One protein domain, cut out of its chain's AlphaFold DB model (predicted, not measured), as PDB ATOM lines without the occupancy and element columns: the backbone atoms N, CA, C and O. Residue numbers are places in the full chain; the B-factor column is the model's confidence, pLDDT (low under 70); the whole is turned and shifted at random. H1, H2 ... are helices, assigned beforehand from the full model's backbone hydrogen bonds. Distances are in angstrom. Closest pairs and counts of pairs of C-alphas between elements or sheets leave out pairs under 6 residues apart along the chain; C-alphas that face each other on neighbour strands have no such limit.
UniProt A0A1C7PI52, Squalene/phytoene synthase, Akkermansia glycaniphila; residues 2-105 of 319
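This is residues 2 to 105 of the 319 residues of the protein "Squalene/phytoene synthase" of Akkermansia glycaniphila (UniProt A0A1C7PI52). A long helix, H3, runs through the core, and H4 and H6 pack side by side with its last part as a three-helix up-and-down bundle, each helix running against the one before it. With its residues 29 to 36 H3 is crossed steeply by H5 and with its residues 31 to 38 about perpendicularly by H1, while the short H2 lies near it. The printed part has 104 residues with six named helices, H1 to H6 in chain order, and no named strand; the class is all helix. It is compact, with a radius of gyration of the C-alphas of 13.8 A and spans of 41 by 29 by 22 A.

H1 holds residues 3 to 10, from C-alpha 3 at (125.485, 72.667, 15.305), and H2 residues 15 to 18. H3 holds residues 24 to 45, 31.4 A long, and H4 residues 51 to 65, 21.3 A. H5 holds residues 74 to 86, 18.9 A, and H6 residues 91 to 102, 16.7 A, ending at C-alpha 102 at (137.785, 53.098, 2.493).

H3 is the hub, touching four helices. With residues 31 to 38 it touches H1, about perpendicular at 74 degrees; the closest C-alphas, Ser 4 and Ala 35, are 5.0 A apart. H3 and H4 form a helical hairpin at a shallow tilt of 23 degrees, closest at the C-alphas of Ile 43 and Arg 54, 6.0 A. H4 and H6 touch at 3 degrees, opposite ways, closest at the C-alphas of Leu 58 and Ile 97, 6.4 A. H3 and H5 touch at a steep tilt of 50 degrees, closest at the C-alphas of Ser 29 and Leu 82, 6.3 A. H1 and H6 are apart. Every O i to N i+4 pair is within hydrogen-bond range in H1, H4, H5 and H6, and 16 of 18 in H3; H2 is too short for one, and its 1 O i to N i+3 pair is within range.

The C-alphas farthest apart, Asp 21 and Asp 52, are 41.3 A apart. The printed part has no cut, and no link is long. Residues 8 to 18 and 20 to 21 have pLDDT under 70.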
ATOM      1  N   SER A   2     123.394  74.653  19.219       77.19
ATOM      2  CA  SER A   2     124.714  74.249  18.718       77.19
ATOM      3  C   SER A   2     124.547  73.367  17.472       77.19
ATOM      4  O   SER A   2     123.494  72.741  17.299       77.19
ATOM      5  N   GLU A   3     125.544  73.371  16.590       80.94
ATOM      6  CA  GLU A   3     125.485  72.667  15.305       80.94
ATOM      7  C   GLU A   3     125.411  71.147  15.513       80.94
ATOM      8  O   GLU A   3     124.599  70.474  14.872       80.94
ATOM      9  N   SER A   4     126.136  70.615  16.506       71.06
ATOM     10  CA  SER A   4     126.080  69.191  16.862       71.06
ATOM     11  C   SER A   4     124.697  68.730  17.320       71.06
ATOM     12  O   SER A   4     124.251  67.638  16.954       71.06
ATOM     13  N   VAL A   5     123.971  69.568  18.067       70.44
ATOM     14  CA  VAL A   5     122.599  69.276  18.510       70.44
ATOM     15  C   VAL A   5     121.665  69.158  17.305       70.44
ATOM     16  O   VAL A   5     120.817  68.260  17.247       70.44
ATOM     17  N   ASP A   6     121.814  70.047  16.322       70.06
ATOM     18  CA  ASP A   6     120.996  70.026  15.115       70.06
ATOM     19  C   ASP A   6     121.309  68.816  14.221       70.06
ATOM     20  O   ASP A   6     120.366  68.158  13.764       70.06
ATOM     21  N   ILE A   7     122.588  68.470  14.039       70.25
ATOM     22  CA  ILE A   7     123.032  67.264  13.317       70.25
ATOM     23  C   ILE A   7     122.480  66.005  14.001       70.25
ATOM     24  O   ILE A   7     121.769  65.207  13.380       70.25
ATOM     25  N   THR A   8     122.699  65.874  15.312       64.81
ATOM     26  CA  THR A   8     122.259  64.716  16.105       64.81
ATOM     27  C   THR A   8     120.745  64.525  16.042       64.81
ATOM     28  O   THR A   8     120.245  63.412  15.850       64.81
ATOM     29  N   ARG A   9     119.979  65.618  16.154       64.75
ATOM     30  CA  ARG A   9     118.514  65.576  16.085       64.75
ATOM     31  C   ARG A   9     118.012  65.158  14.701       64.75
ATOM     32  O   ARG A   9     117.047  64.395  14.609       64.75
ATOM     33  N   ARG A  10     118.633  65.653  13.625       61.41
ATOM     34  CA  ARG A  10     118.246  65.322  12.240       61.41
ATOM     35  C   ARG A  10     118.529  63.862  11.892       61.41
ATOM     36  O   ARG A  10     117.729  63.267  11.172       61.41
ATOM     37  N   ALA A  11     119.569  63.270  12.476       58.12
ATOM     38  CA  ALA A  11     119.962  61.882  12.239       58.12
ATOM     39  C   ALA A  11     118.930  60.828  12.712       58.12
ATOM     40  O   ALA A  11     119.059  59.655  12.370       58.12
ATOM     41  N   LYS A  12     117.885  61.203  13.485       57.84
ATOM     42  CA  LYS A  12     116.811  60.296  13.980       57.84
ATOM     43  C   LYS A  12     117.347  58.987  14.597       57.84
ATOM     44  O   LYS A  12     116.721  57.927  14.492       57.84
ATOM     45  N   SER A  13     118.509  59.068  15.238       61.00
ATOM     46  CA  SER A  13     119.300  57.914  15.661       61.00
ATOM     47  C   SER A  13     118.725  57.206  16.890       61.00
ATOM     48  O   SER A  13     118.049  57.806  17.729       61.00
ATOM     49  N   ASN A  14     119.029  55.911  17.024       64.94
ATOM     50  CA  ASN A  14     118.795  55.152  18.260       64.94
ATOM     51  C   ASN A  14     119.499  55.805  19.463       64.94
ATOM     52  O   ASN A  14     119.001  55.703  20.584       64.94
ATOM     53  N   LEU A  15     120.588  56.539  19.205       66.38
ATOM     54  CA  LEU A  15     121.378  57.231  20.211       66.38
ATOM     55  C   LEU A  15     120.554  58.238  21.023       66.38
ATOM     56  O   LEU A  15     120.668  58.259  22.240       66.38
ATOM     57  N   ALA A  16     119.644  58.995  20.400       66.94
ATOM     58  CA  ALA A  16     118.838  59.997  21.107       66.94
ATOM     59  C   ALA A  16     118.021  59.406  22.274       66.94
ATOM     60  O   ALA A  16     117.763  60.098  23.253       66.94
ATOM     61  N   PHE A  17     117.642  58.125  22.187       64.19
ATOM     62  CA  PHE A  17     116.993  57.412  23.288       64.19
ATOM     63  C   PHE A  17     118.000  56.938  24.334       64.19
ATOM     64  O   PHE A  17     117.728  57.054  25.522       64.19
ATOM     65  N   ALA A  18     119.161  56.441  23.906       66.31
ATOM     66  CA  ALA A  18     120.207  55.966  24.807       66.31
ATOM     67  C   ALA A  18     120.755  57.082  25.723       66.31
ATOM     68  O   ALA A  18     121.149  56.801  26.850       66.31
ATOM     69  N   LEU A  19     120.720  58.345  25.279       70.31
ATOM     70  CA  LEU A  19     121.249  59.494  26.030       70.31
ATOM     71  C   LEU A  19     120.261  60.148  27.012       70.31
ATOM     72  O   LEU A  19     120.643  61.086  27.710       70.31
ATOM     73  N   LEU A  20     119.002  59.694  27.086       68.31
ATOM     74  CA  LEU A  20     117.956  60.359  27.885       68.31
ATOM     75  C   LEU A  20     118.241  60.402  29.395       68.31
ATOM     76  O   LEU A  20     117.689  61.256  30.081       68.31
ATOM     77  N   ASP A  21     119.068  59.492  29.906       66.00
ATOM     78  CA  ASP A  21     119.329  59.322  31.345       66.00
ATOM     79  C   ASP A  21     120.734  59.786  31.769       66.00
ATOM     80  O   ASP A  21     121.179  59.522  32.885       66.00
ATOM     81  N   MET A  22     121.462  60.462  30.876       77.62
ATOM     82  CA  MET A  22     122.812  60.947  31.155       77.62
ATOM     83  C   MET A  22     122.800  62.336  31.810       77.62
ATOM     84  O   MET A  22     121.938  63.157  31.487       77.62
ATOM     85  N   PRO A  23     123.788  62.658  32.672       86.25
ATOM     86  CA  PRO A  23     124.025  64.033  33.095       86.25
ATOM     87  C   PRO A  23     124.166  64.951  31.878       86.25
ATOM     88  O   PRO A  23     124.865  64.596  30.926       86.25
ATOM     89  N   GLU A  24     123.549  66.134  31.929       85.88
ATOM     90  CA  GLU A  24     123.452  67.060  30.785       85.88
ATOM     91  C   GLU A  24     124.818  67.363  30.153       85.88
ATOM     92  O   GLU A  24     124.965  67.429  28.936       85.88
ATOM     93  N   GLU A  25     125.850  67.465  30.986       88.44
ATOM     94  CA  GLU A  25     127.215  67.686  30.535       88.44
ATOM     95  C   GLU A  25     127.766  66.528  29.680       88.44
ATOM     96  O   GLU A  25     128.360  66.772  28.628       88.44
ATOM     97  N   LYS A  26     127.572  65.273  30.107       89.50
ATOM     98  CA  LYS A  26     128.022  64.097  29.345       89.50
ATOM     99  C   LYS A  26     127.179  63.900  28.091       89.50
ATOM    100  O   LYS A  26     127.707  63.517  27.052       89.50
ATOM    101  N   LYS A  27     125.881  64.200  28.175       89.31
ATOM    102  CA  LYS A  27     124.977  64.186  27.027       89.31
ATOM    103  C   LYS A  27     125.452  65.152  25.941       89.31
ATOM    104  O   LYS A  27     125.582  64.727  24.800       89.31
ATOM    105  N   ARG A  28     125.800  66.395  26.298       89.25
ATOM    106  CA  ARG A  28     126.361  67.369  25.349       89.25
ATOM    107  C   ARG A  28     127.663  66.868  24.721       89.25
ATOM    108  O   ARG A  28     127.816  66.950  23.509       89.25
ATOM    109  N   SER A  29     128.574  66.305  25.517       93.25
ATOM    110  CA  SER A  29     129.813  65.720  24.982       93.25
ATOM    111  C   SER A  29     129.547  64.552  24.022       93.25
ATOM    112  O   SER A  29     130.237  64.411  23.017       93.25
ATOM    113  N   MET A  30     128.513  63.748  24.278       91.25
ATOM    114  CA  MET A  30     128.114  62.663  23.383       91.25
ATOM    115  C   MET A  30     127.418  63.164  22.110       91.25
ATOM    116  O   MET A  30     127.603  62.572  21.053       91.25
ATOM    117  N   GLU A  31     126.662  64.261  22.180       89.31
ATOM    118  CA  GLU A  31     126.101  64.939  21.002       89.31
ATOM    119  C   GLU A  31     127.213  65.511  20.109       89.31
ATOM    120  O   GLU A  31     127.171  65.317  18.896       89.31
ATOM    121  N   GLN A  32     128.246  66.127  20.697       93.25
ATOM    122  CA  GLN A  32     129.433  66.601  19.972       93.25
ATOM    123  C   GLN A  32     130.164  65.448  19.275       93.25
ATOM    124  O   GLN A  32     130.418  65.509  18.072       93.25
ATOM    125  N   PHE A  33     130.450  64.367  20.009       94.75
ATOM    126  CA  PHE A  33     131.133  63.205  19.441       94.75
ATOM    127  C   PHE A  33     130.303  62.508  18.355       94.75
ATOM    128  O   PHE A  33     130.827  62.112  17.315       94.75
ATOM    129  N   TYR A  34     128.991  62.382  18.558       90.81
ATOM    130  CA  TYR A  34     128.119  61.785  17.555       90.81
ATOM    131  C   TYR A  34     128.004  62.643  16.295       90.81
ATOM    132  O   TYR A  34     127.987  62.102  15.191       90.81
ATOM    133  N   ALA A  35     127.950  63.968  16.442       90.56
ATOM    134  CA  ALA A  35     127.962  64.875  15.307       90.56
ATOM    135  C   ALA A  35     129.269  64.767  14.512       90.56
ATOM    136  O   ALA A  35     129.195  64.695  13.291       90.56
ATOM    137  N   PHE A  36     130.425  64.648  15.178       95.38
ATOM    138  CA  PHE A  36     131.688  64.305  14.513       95.38
ATOM    139  C   PHE A  36     131.550  63.023  13.688       95.38
ATOM    140  O   PHE A  36     131.730  63.068  12.476       95.38
ATOM    141  N   CYS A  37     131.142  61.909  14.310       94.50
ATOM    142  CA  CYS A  37     130.995  60.631  13.604       94.50
ATOM    143  C   CYS A  37     130.074  60.760  12.386       94.50
ATOM    144  O   CYS A  37     130.346  60.196  11.333       94.50
ATOM    145  N   ARG A  38     128.984  61.524  12.531       89.94
ATOM    146  CA  ARG A  38     128.018  61.720  11.458       89.94
ATOM    147  C   ARG A  38     128.576  62.550  10.308       89.94
ATOM    148  O   ARG A  38     128.299  62.212   9.168       89.94
ATOM    149  N   VAL A  39     129.356  63.593  10.592       93.75
ATOM    150  CA  VAL A  39     130.009  64.384   9.541       93.75
ATOM    151  C   VAL A  39     131.004  63.526   8.761       93.75
ATOM    152  O   VAL A  39     131.009  63.594   7.538       93.75
ATOM    153  N   ILE A  40     131.801  62.695   9.441       94.88
ATOM    154  CA  ILE A  40     132.752  61.795   8.770       94.88
ATOM    155  C   ILE A  40     132.027  60.800   7.851       94.88
ATOM    156  O   ILE A  40     132.411  60.654   6.694       94.88
ATOM    157  N   ASP A  41     130.959  60.171   8.343       90.81
ATOM    158  CA  ASP A  41     130.115  59.237   7.583       90.81
ATOM    159  C   ASP A  41     129.444  59.918   6.372       90.81
ATOM    160  O   ASP A  41     129.470  59.396   5.260       90.81
ATOM    161  N   ASP A  42     128.904  61.130   6.560       90.75
ATOM    162  CA  ASP A  42     128.206  61.880   5.508       90.75
ATOM    163  C   ASP A  42     129.141  62.334   4.370       90.75
ATOM    164  O   ASP A  42     128.705  62.380   3.221       90.75
ATOM    165  N   ILE A  43     130.427  62.609   4.639       93.50
ATOM    166  CA  ILE A  43     131.399  63.009   3.598       93.50
ATOM    167  C   ILE A  43     131.501  61.958   2.487       93.50
ATOM    168  O   ILE A  43     131.639  62.305   1.312       93.50
ATOM    169  N   VAL A  44     131.429  60.675   2.842       87.62
ATOM    170  CA  VAL A  44     131.613  59.573   1.891       87.62
ATOM    171  C   VAL A  44     130.453  59.494   0.892       87.62
ATOM    172  O   VAL A  44     130.664  59.219  -0.291       87.62
ATOM    173  N   ASP A  45     129.239  59.783   1.361       83.31
ATOM    174  CA  ASP A  45     127.998  59.665   0.592       83.31
ATOM    175  C   ASP A  45     127.485  61.021   0.063       83.31
ATOM    176  O   ASP A  45     126.426  61.067  -0.572       83.31
ATOM    177  N   GLU A  46     128.209  62.130   0.291       86.69
ATOM    178  CA  GLU A  46     127.741  63.466  -0.096       86.69
ATOM    179  C   GLU A  46     127.535  63.556  -1.623       86.69
ATOM    180  O   GLU A  46     128.477  63.335  -2.411       86.69
ATOM    181  N   PRO A  47     126.314  63.903  -2.075       84.12
ATOM    182  CA  PRO A  47     126.024  64.062  -3.491       84.12
ATOM    183  C   PRO A  47     126.796  65.232  -4.106       84.12
ATOM    184  O   PRO A  47     126.690  66.370  -3.659       84.12
ATOM    185  N   GLY A  48     127.497  64.967  -5.209       85.69
ATOM    186  CA  GLY A  48     128.182  66.000  -5.986       85.69
ATOM    187  C   GLY A  48     129.602  66.334  -5.529       85.69
ATOM    188  O   GLY A  48     130.202  67.201  -6.152       85.69
ATOM    189  N   MET A  49     130.136  65.651  -4.507       90.31
ATOM    190  CA  MET A  49     131.579  65.638  -4.244       90.31
ATOM    191  C   MET A  49     132.276  64.570  -5.091       90.31
ATOM    192  O   MET A  49     131.850  63.410  -5.107       90.31
ATOM    193  N   GLU A  50     133.377  64.942  -5.732       93.19
ATOM    194  CA  GLU A  50     134.278  63.998  -6.399       93.19
ATOM    195  C   GLU A  50     135.169  63.257  -5.377       93.19
ATOM    196  O   GLU A  50     135.401  63.764  -4.275       93.19
ATOM    197  N   PRO A  51     135.721  62.069  -5.707       93.12
ATOM    198  CA  PRO A  51     136.543  61.288  -4.774       93.12
ATOM    199  C   PRO A  51     137.700  62.068  -4.129       93.12
ATOM    200  O   PRO A  51     137.909  61.969  -2.921       93.12
ATOM    201  N   ASP A  52     138.409  62.894  -4.903       95.38
ATOM    202  CA  ASP A  52     139.521  63.711  -4.395       95.38
ATOM    203  C   ASP A  52     139.049  64.777  -3.389       95.38
ATOM    204  O   ASP A  52     139.746  65.069  -2.416       95.38
ATOM    205  N   GLU A  53     137.848  65.334  -3.577       96.44
ATOM    206  CA  GLU A  53     137.253  66.303  -2.649       96.44
ATOM    207  C   GLU A  53     136.872  65.632  -1.326       96.44
ATOM    208  O   GLU A  53     137.118  66.195  -0.257       96.44
ATOM    209  N   ARG A  54     136.355  64.397  -1.383       96.06
ATOM    210  CA  ARG A  54     136.062  63.587  -0.190       96.06
ATOM    211  C   ARG A  54     137.333  63.252   0.583       96.06
ATOM    212  O   ARG A  54     137.367  63.425   1.799       96.06
ATOM    213  N   HIS A  55     138.397  62.835  -0.108       96.88
ATOM    214  CA  HIS A  55     139.697  62.595   0.524       96.88
ATOM    215  C   HIS A  55     140.243  63.852   1.206       96.88
ATOM    216  O   HIS A  55     140.633  63.782   2.370       96.88
ATOM    217  N   ALA A  56     140.201  65.004   0.532       97.50
ATOM    218  CA  ALA A  56     140.649  66.271   1.108       97.50
ATOM    219  C   ALA A  56     139.799  66.705   2.319       97.50
ATOM    220  O   ALA A  56     140.333  67.232   3.297       97.50
ATOM    221  N   ALA A  57     138.483  66.467   2.284       97.25
ATOM    222  CA  ALA A  57     137.601  66.728   3.417       97.25
ATOM    223  C   ALA A  57     137.940  65.833   4.622       97.25
ATOM    224  O   ALA A  57     138.011  66.326   5.748       97.25
ATOM    225  N   LEU A  58     138.212  64.544   4.403       97.88
ATOM    226  CA  LEU A  58     138.654  63.631   5.462       97.88
ATOM    227  C   LEU A  58     140.047  63.996   6.003       97.88
ATOM    228  O   LEU A  58     140.250  63.955   7.214       97.88
ATOM    229  N   ASP A  59     140.985  64.418   5.147       98.19
ATOM    230  CA  ASP A  59     142.308  64.910   5.567       98.19
ATOM    231  C   ASP A  59     142.183  66.139   6.474       98.19
ATOM    232  O   ASP A  59     142.853  66.238   7.501       98.19
ATOM    233  N   ARG A  60     141.260  67.052   6.155       97.69
ATOM    234  CA  ARG A  60     140.954  68.188   7.030       97.69
ATOM    235  C   ARG A  60     140.482  67.724   8.408       97.69
ATOM    236  O   ARG A  60     140.903  68.292   9.411       97.69
ATOM    237  N   TRP A  61     139.650  66.688   8.479       98.12
ATOM    238  CA  TRP A  61     139.193  66.145   9.758       98.12
ATOM    239  C   TRP A  61     140.299  65.458  10.564       98.12
ATOM    240  O   TRP A  61     140.267  65.531  11.791       98.12
ATOM    241  N   VAL A  62     141.313  64.875   9.913       98.44
ATOM    242  CA  VAL A  62     142.531  64.408  10.601       98.44
ATOM    243  C   VAL A  62     143.223  65.577  11.308       98.44
ATOM    244  O   VAL A  62     143.538  65.486  12.496       98.44
ATOM    245  N   GLU A  63     143.378  66.716  10.628       98.31
ATOM    246  CA  GLU A  63     143.962  67.926  11.222       98.31
ATOM    247  C   GLU A  63     143.108  68.489  12.376       98.31
ATOM    248  O   GLU A  63     143.657  68.940  13.385       98.31
ATOM    249  N   VAL A  64     141.772  68.429  12.281       98.06
ATOM    250  CA  VAL A  64     140.862  68.812  13.384       98.06
ATOM    251  C   VAL A  64     141.066  67.902  14.600       98.06
ATOM    252  O   VAL A  64     141.192  68.385  15.724       98.06
ATOM    253  N   VAL A  65     141.166  66.584  14.403       97.81
ATOM    254  CA  VAL A  65     141.413  65.628  15.499       97.81
ATOM    255  C   VAL A  65     142.788  65.858  16.144       97.81
ATOM    256  O   VAL A  65     142.928  65.763  17.366       97.81
ATOM    257  N   HIS A  66     143.791  66.264  15.363       97.69
ATOM    258  CA  HIS A  66     145.095  66.693  15.878       97.69
ATOM    259  C   HIS A  66     145.103  68.100  16.503       97.69
ATOM    260  O   HIS A  66     146.132  68.513  17.045       97.69
ATOM    261  N   ARG A  67     143.975  68.825  16.489       95.75
ATOM    262  CA  ARG A  67     143.847  70.230  16.919       95.75
ATOM    263  C   ARG A  67     144.780  71.190  16.164       95.75
ATOM    264  O   ARG A  67     145.250  72.179  16.726       95.75
ATOM    265  N   ALA A  68     145.053  70.900  14.894       96.50
ATOM    266  CA  ALA A  68     145.937  71.680  14.029       96.50
ATOM    267  C   ALA A  68     145.204  72.766  13.211       96.50
ATOM    268  O   ALA A  68     145.842  73.680  12.686       96.50
ATOM    269  N   VAL A  69     143.869  72.721  13.128       94.75
ATOM    270  CA  VAL A  69     143.060  73.706  12.387       94.75
ATOM    271  C   VAL A  69     142.824  74.973  13.216       94.75
ATOM    272  O   VAL A  69     142.148  74.942  14.239       94.75
ATOM    273  N   VAL A  70     143.358  76.120  12.778       90.88
ATOM    274  CA  VAL A  70     143.183  77.411  13.471       90.88
ATOM    275  C   VAL A  70     142.971  78.563  12.469       90.88
ATOM    276  O   VAL A  70     143.834  78.773  11.614       90.88
ATOM    277  N   PRO A  71     141.892  79.369  12.592       90.38
ATOM    278  CA  PRO A  71     140.778  79.197  13.527       90.38
ATOM    279  C   PRO A  71     139.864  78.036  13.101       90.38
ATOM    280  O   PRO A  71     139.568  77.898  11.917       90.38
ATOM    281  N   ALA A  72     139.417  77.234  14.068       92.00
ATOM    282  CA  ALA A  72     138.308  76.301  13.883       92.00
ATOM    283  C   ALA A  72     136.975  77.039  14.085       92.00
ATOM    284  O   ALA A  72     136.894  77.989  14.870       92.00
ATOM    285  N   ASP A  73     135.930  76.613  13.385       92.44
ATOM    286  CA  ASP A  73     134.578  77.152  13.512       92.44
ATOM    287  C   ASP A  73     133.518  76.039  13.487       92.44
ATOM    288  O   ASP A  73     133.824  74.863  13.290       92.44
ATOM    289  N   GLY A  74     132.269  76.401  13.806       93.69
ATOM    290  CA  GLY A  74     131.136  75.470  13.813       93.69
ATOM    291  C   GLY A  74     131.422  74.169  14.572       93.69
ATOM    292  O   GLY A  74     131.900  74.181  15.710       93.69
ATOM    293  N   ILE A  75     131.143  73.043  13.919       93.75
ATOM    294  CA  ILE A  75     131.391  71.702  14.454       93.75
ATOM    295  C   ILE A  75     132.876  71.400  14.737       93.75
ATOM    296  O   ILE A  75     133.161  70.675  15.689       93.75
ATOM    297  N   GLU A  76     133.830  71.968  13.991       96.31
ATOM    298  CA  GLU A  76     135.268  71.742  14.228       96.31
ATOM    299  C   GLU A  76     135.681  72.299  15.596       96.31
ATOM    300  O   GLU A  76     136.357  71.627  16.381       96.31
ATOM    301  N   GLN A  77     135.190  73.498  15.927       96.25
ATOM    302  CA  GLN A  77     135.405  74.119  17.233       96.25
ATOM    303  C   GLN A  77     134.772  73.292  18.363       96.25
ATOM    304  O   GLN A  77     135.376  73.124  19.421       96.25
ATOM    305  N   GLU A  78     133.577  72.733  18.147       95.38
ATOM    306  CA  GLU A  78     132.931  71.866  19.138       95.38
ATOM    307  C   GLU A  78     133.716  70.562  19.385       95.38
ATOM    308  O   GLU A  78     133.749  70.072  20.518       95.38
ATOM    309  N   VAL A  79     134.382  70.015  18.362       96.44
ATOM    310  CA  VAL A  79     135.277  68.852  18.504       96.44
ATOM    311  C   VAL A  79     136.561  69.224  19.241       96.44
ATOM    312  O   VAL A  79     136.985  68.480  20.125       96.44
ATOM    313  N   HIS A  80     137.153  70.389  18.962       96.88
ATOM    314  CA  HIS A  80     138.296  70.881  19.736       96.88
ATOM    315  C   HIS A  80     137.958  71.017  21.228       96.88
ATOM    316  O   HIS A  80     138.711  70.524  22.066       96.88
ATOM    317  N   GLU A  81     136.802  71.601  21.564       95.56
ATOM    318  CA  GLU A  81     136.323  71.715  22.950       95.56
ATOM    319  C   GLU A  81     136.153  70.343  23.621       95.56
ATOM    320  O   GLU A  81     136.519  70.165  24.786       95.56
ATOM    321  N   LEU A  82     135.618  69.355  22.892       95.69
ATOM    322  CA  LEU A  82     135.480  67.981  23.376       95.69
ATOM    323  C   LEU A  82     136.849  67.359  23.697       95.69
ATOM    324  O   LEU A  82     137.028  66.785  24.775       95.69
ATOM    325  N   LEU A  83     137.810  67.493  22.778       96.62
ATOM    326  CA  LEU A  83     139.166  66.960  22.919       96.62
ATOM    327  C   LEU A  83     139.947  67.651  24.040       96.62
ATOM    328  O   LEU A  83     140.647  66.984  24.792       96.62
ATOM    329  N   GLU A  84     139.810  68.967  24.200       95.19
ATOM    330  CA  GLU A  84     140.420  69.707  25.311       95.19
ATOM    331  C   GLU A  84     139.863  69.277  26.664       95.19
ATOM    332  O   GLU A  84     140.610  69.116  27.629       95.19
ATOM    333  N   LYS A  85     138.546  69.074  26.731       94.00
ATOM    334  CA  LYS A  85     137.850  68.706  27.959       94.00
ATOM    335  C   LYS A  85     138.169  67.284  28.416       94.00
ATOM    336  O   LYS A  85     138.376  67.064  29.607       94.00
ATOM    337  N   LEU A  86     138.115  66.320  27.499       91.81
ATOM    338  CA  LEU A  86     138.252  64.899  27.827       91.81
ATOM    339  C   LEU A  86     139.696  64.405  27.716       91.81
ATOM    340  O   LEU A  86     140.041  63.428  28.375       91.81
ATOM    341  N   ASN A  87     140.517  65.069  26.895       92.81
ATOM    342  CA  ASN A  87     141.861  64.640  26.506       92.81
ATOM    343  C   ASN A  87     141.939  63.120  26.232       92.81
ATOM    344  O   ASN A  87     142.726  62.424  26.885       92.81
ATOM    345  N   PRO A  88     141.076  62.593  25.337       91.62
ATOM    346  CA  PRO A  88     140.994  61.162  25.083       91.62
ATOM    347  C   PRO A  88     142.194  60.686  24.255       91.62
ATOM    348  O   PRO A  88     142.928  61.489  23.674       91.62
ATOM    349  N   ASP A  89     142.351  59.367  24.150       94.12
ATOM    350  CA  ASP A  89     143.108  58.798  23.037       94.12
ATOM    351  C   ASP A  89     142.389  59.142  21.723       94.12
ATOM    352  O   ASP A  89     141.188  58.893  21.582       94.12
ATOM    353  N   ILE A  90     143.114  59.765  20.794       97.00
ATOM    354  CA  ILE A  90     142.571  60.212  19.508       97.00
ATOM    355  C   ILE A  90     142.619  59.119  18.439       97.00
ATOM    356  O   ILE A  90     141.917  59.238  17.438       97.00
ATOM    357  N   GLU A  91     143.397  58.051  18.644       97.88
ATOM    358  CA  GLU A  91     143.578  56.984  17.649       97.88
ATOM    359  C   GLU A  91     142.246  56.365  17.187       97.88
ATOM    360  O   GLU A  91     142.047  56.244  15.979       97.88
ATOM    361  N   PRO A  92     141.260  56.067  18.062       97.75
ATOM    362  CA  PRO A  92     139.976  55.545  17.598       97.75
ATOM    363  C   PRO A  92     139.213  56.517  16.680       97.75
ATOM    364  O   PRO A  92     138.492  56.087  15.783       97.75
ATOM    365  N   MET A  93     139.376  57.830  16.864       98.31
ATOM    366  CA  MET A  93     138.762  58.825  15.979       98.31
ATOM    367  C   MET A  93     139.453  58.864  14.612       98.31
ATOM    368  O   MET A  93     138.784  59.059  13.600       98.31
ATOM    369  N   LEU A  94     140.771  58.648  14.571       98.50
ATOM    370  CA  LEU A  94     141.535  58.545  13.327       98.50
ATOM    371  C   LEU A  94     141.199  57.254  12.564       98.50
ATOM    372  O   LEU A  94     141.012  57.297  11.350       98.50
ATOM    373  N   GLU A  95     141.029  56.130  13.267       98.31
ATOM    374  CA  GLU A  95     140.582  54.862  12.670       98.31
ATOM    375  C   GLU A  95     139.186  54.982  12.040       98.31
ATOM    376  O   GLU A  95     138.951  54.395  10.986       98.31
ATOM    377  N   LEU A  96     138.280  55.781  12.626       98.12
ATOM    378  CA  LEU A  96     136.986  56.097  12.005       98.12
ATOM    379  C   LEU A  96     137.147  56.814  10.667       98.12
ATOM    380  O   LEU A  96     136.529  56.420   9.680       98.12
ATOM    381  N   ILE A  97     137.988  57.849  10.630       98.31
ATOM    382  CA  ILE A  97     138.254  58.603   9.402       98.31
ATOM    383  C   ILE A  97     138.826  57.675   8.327       98.31
ATOM    384  O   ILE A  97     138.402  57.742   7.175       98.31
ATOM    385  N   GLU A  98     139.743  56.781   8.695       97.31
ATOM    386  CA  GLU A  98     140.325  55.814   7.763       97.31
ATOM    387  C   GLU A  98     139.320  54.748   7.301       97.31
ATOM    388  O   GLU A  98     139.322  54.357   6.135       97.31
ATOM    389  N   GLY A  99     138.421  54.299   8.181       95.50
ATOM    390  CA  GLY A  99     137.310  53.419   7.815       95.50
ATOM    391  C   GLY A  99     136.410  54.049   6.756       95.50
ATOM    392  O   GLY A  99     136.219  53.471   5.689       95.50
ATOM    393  N   CYS A 100     135.937  55.271   7.013       94.81
ATOM    394  CA  CYS A 100     135.100  56.022   6.078       94.81
ATOM    395  C   CYS A 100     135.841  56.371   4.776       94.81
ATOM    396  O   CYS A 100     135.236  56.394   3.706       94.81
ATOM    397  N   ARG A 101     137.162  56.581   4.825       95.56
ATOM    398  CA  ARG A 101     137.985  56.767   3.619       95.56
ATOM    399  C   ARG A 101     137.922  55.554   2.691       95.56
ATOM    400  O   ARG A 101     137.861  55.736   1.477       95.56
ATOM    401  N   GLY A 102     137.920  54.345   3.252       92.06
ATOM    402  CA  GLY A 102     137.785  53.098   2.493       92.06
ATOM    403  C   GLY A 102     136.469  52.997   1.716       92.06
ATOM    404  O   GLY A 102     136.447  52.421   0.633       92.06
ATOM    405  N   ASP A 103     135.410  53.636   2.212       92.44
ATOM    406  CA  ASP A 103     134.072  53.589   1.616       92.44
ATOM    407  C   ASP A 103     133.891  54.574   0.435       92.44
ATOM    408  O   ASP A 103     132.842  54.582  -0.216       92.44
ATOM    409  N   ILE A 104     134.901  55.396   0.101       92.44
ATOM    410  CA  ILE A 104     134.859  56.318  -1.057       92.44
ATOM    411  C   ILE A 104     134.781  55.550  -2.390       92.44
ATOM    412  O   ILE A 104     134.187  56.044  -3.354       92.44
ATOM    413  N   ALA A 105     135.360  54.351  -2.444       87.00
ATOM    414  CA  ALA A 105     135.328  53.452  -3.593       87.00
ATOM    415  C   ALA A 105     134.431  52.229  -3.312       87.00
ATOM    416  O   ALA A 105     134.118  51.957  -2.150       87.00
TER     417      ALA A 105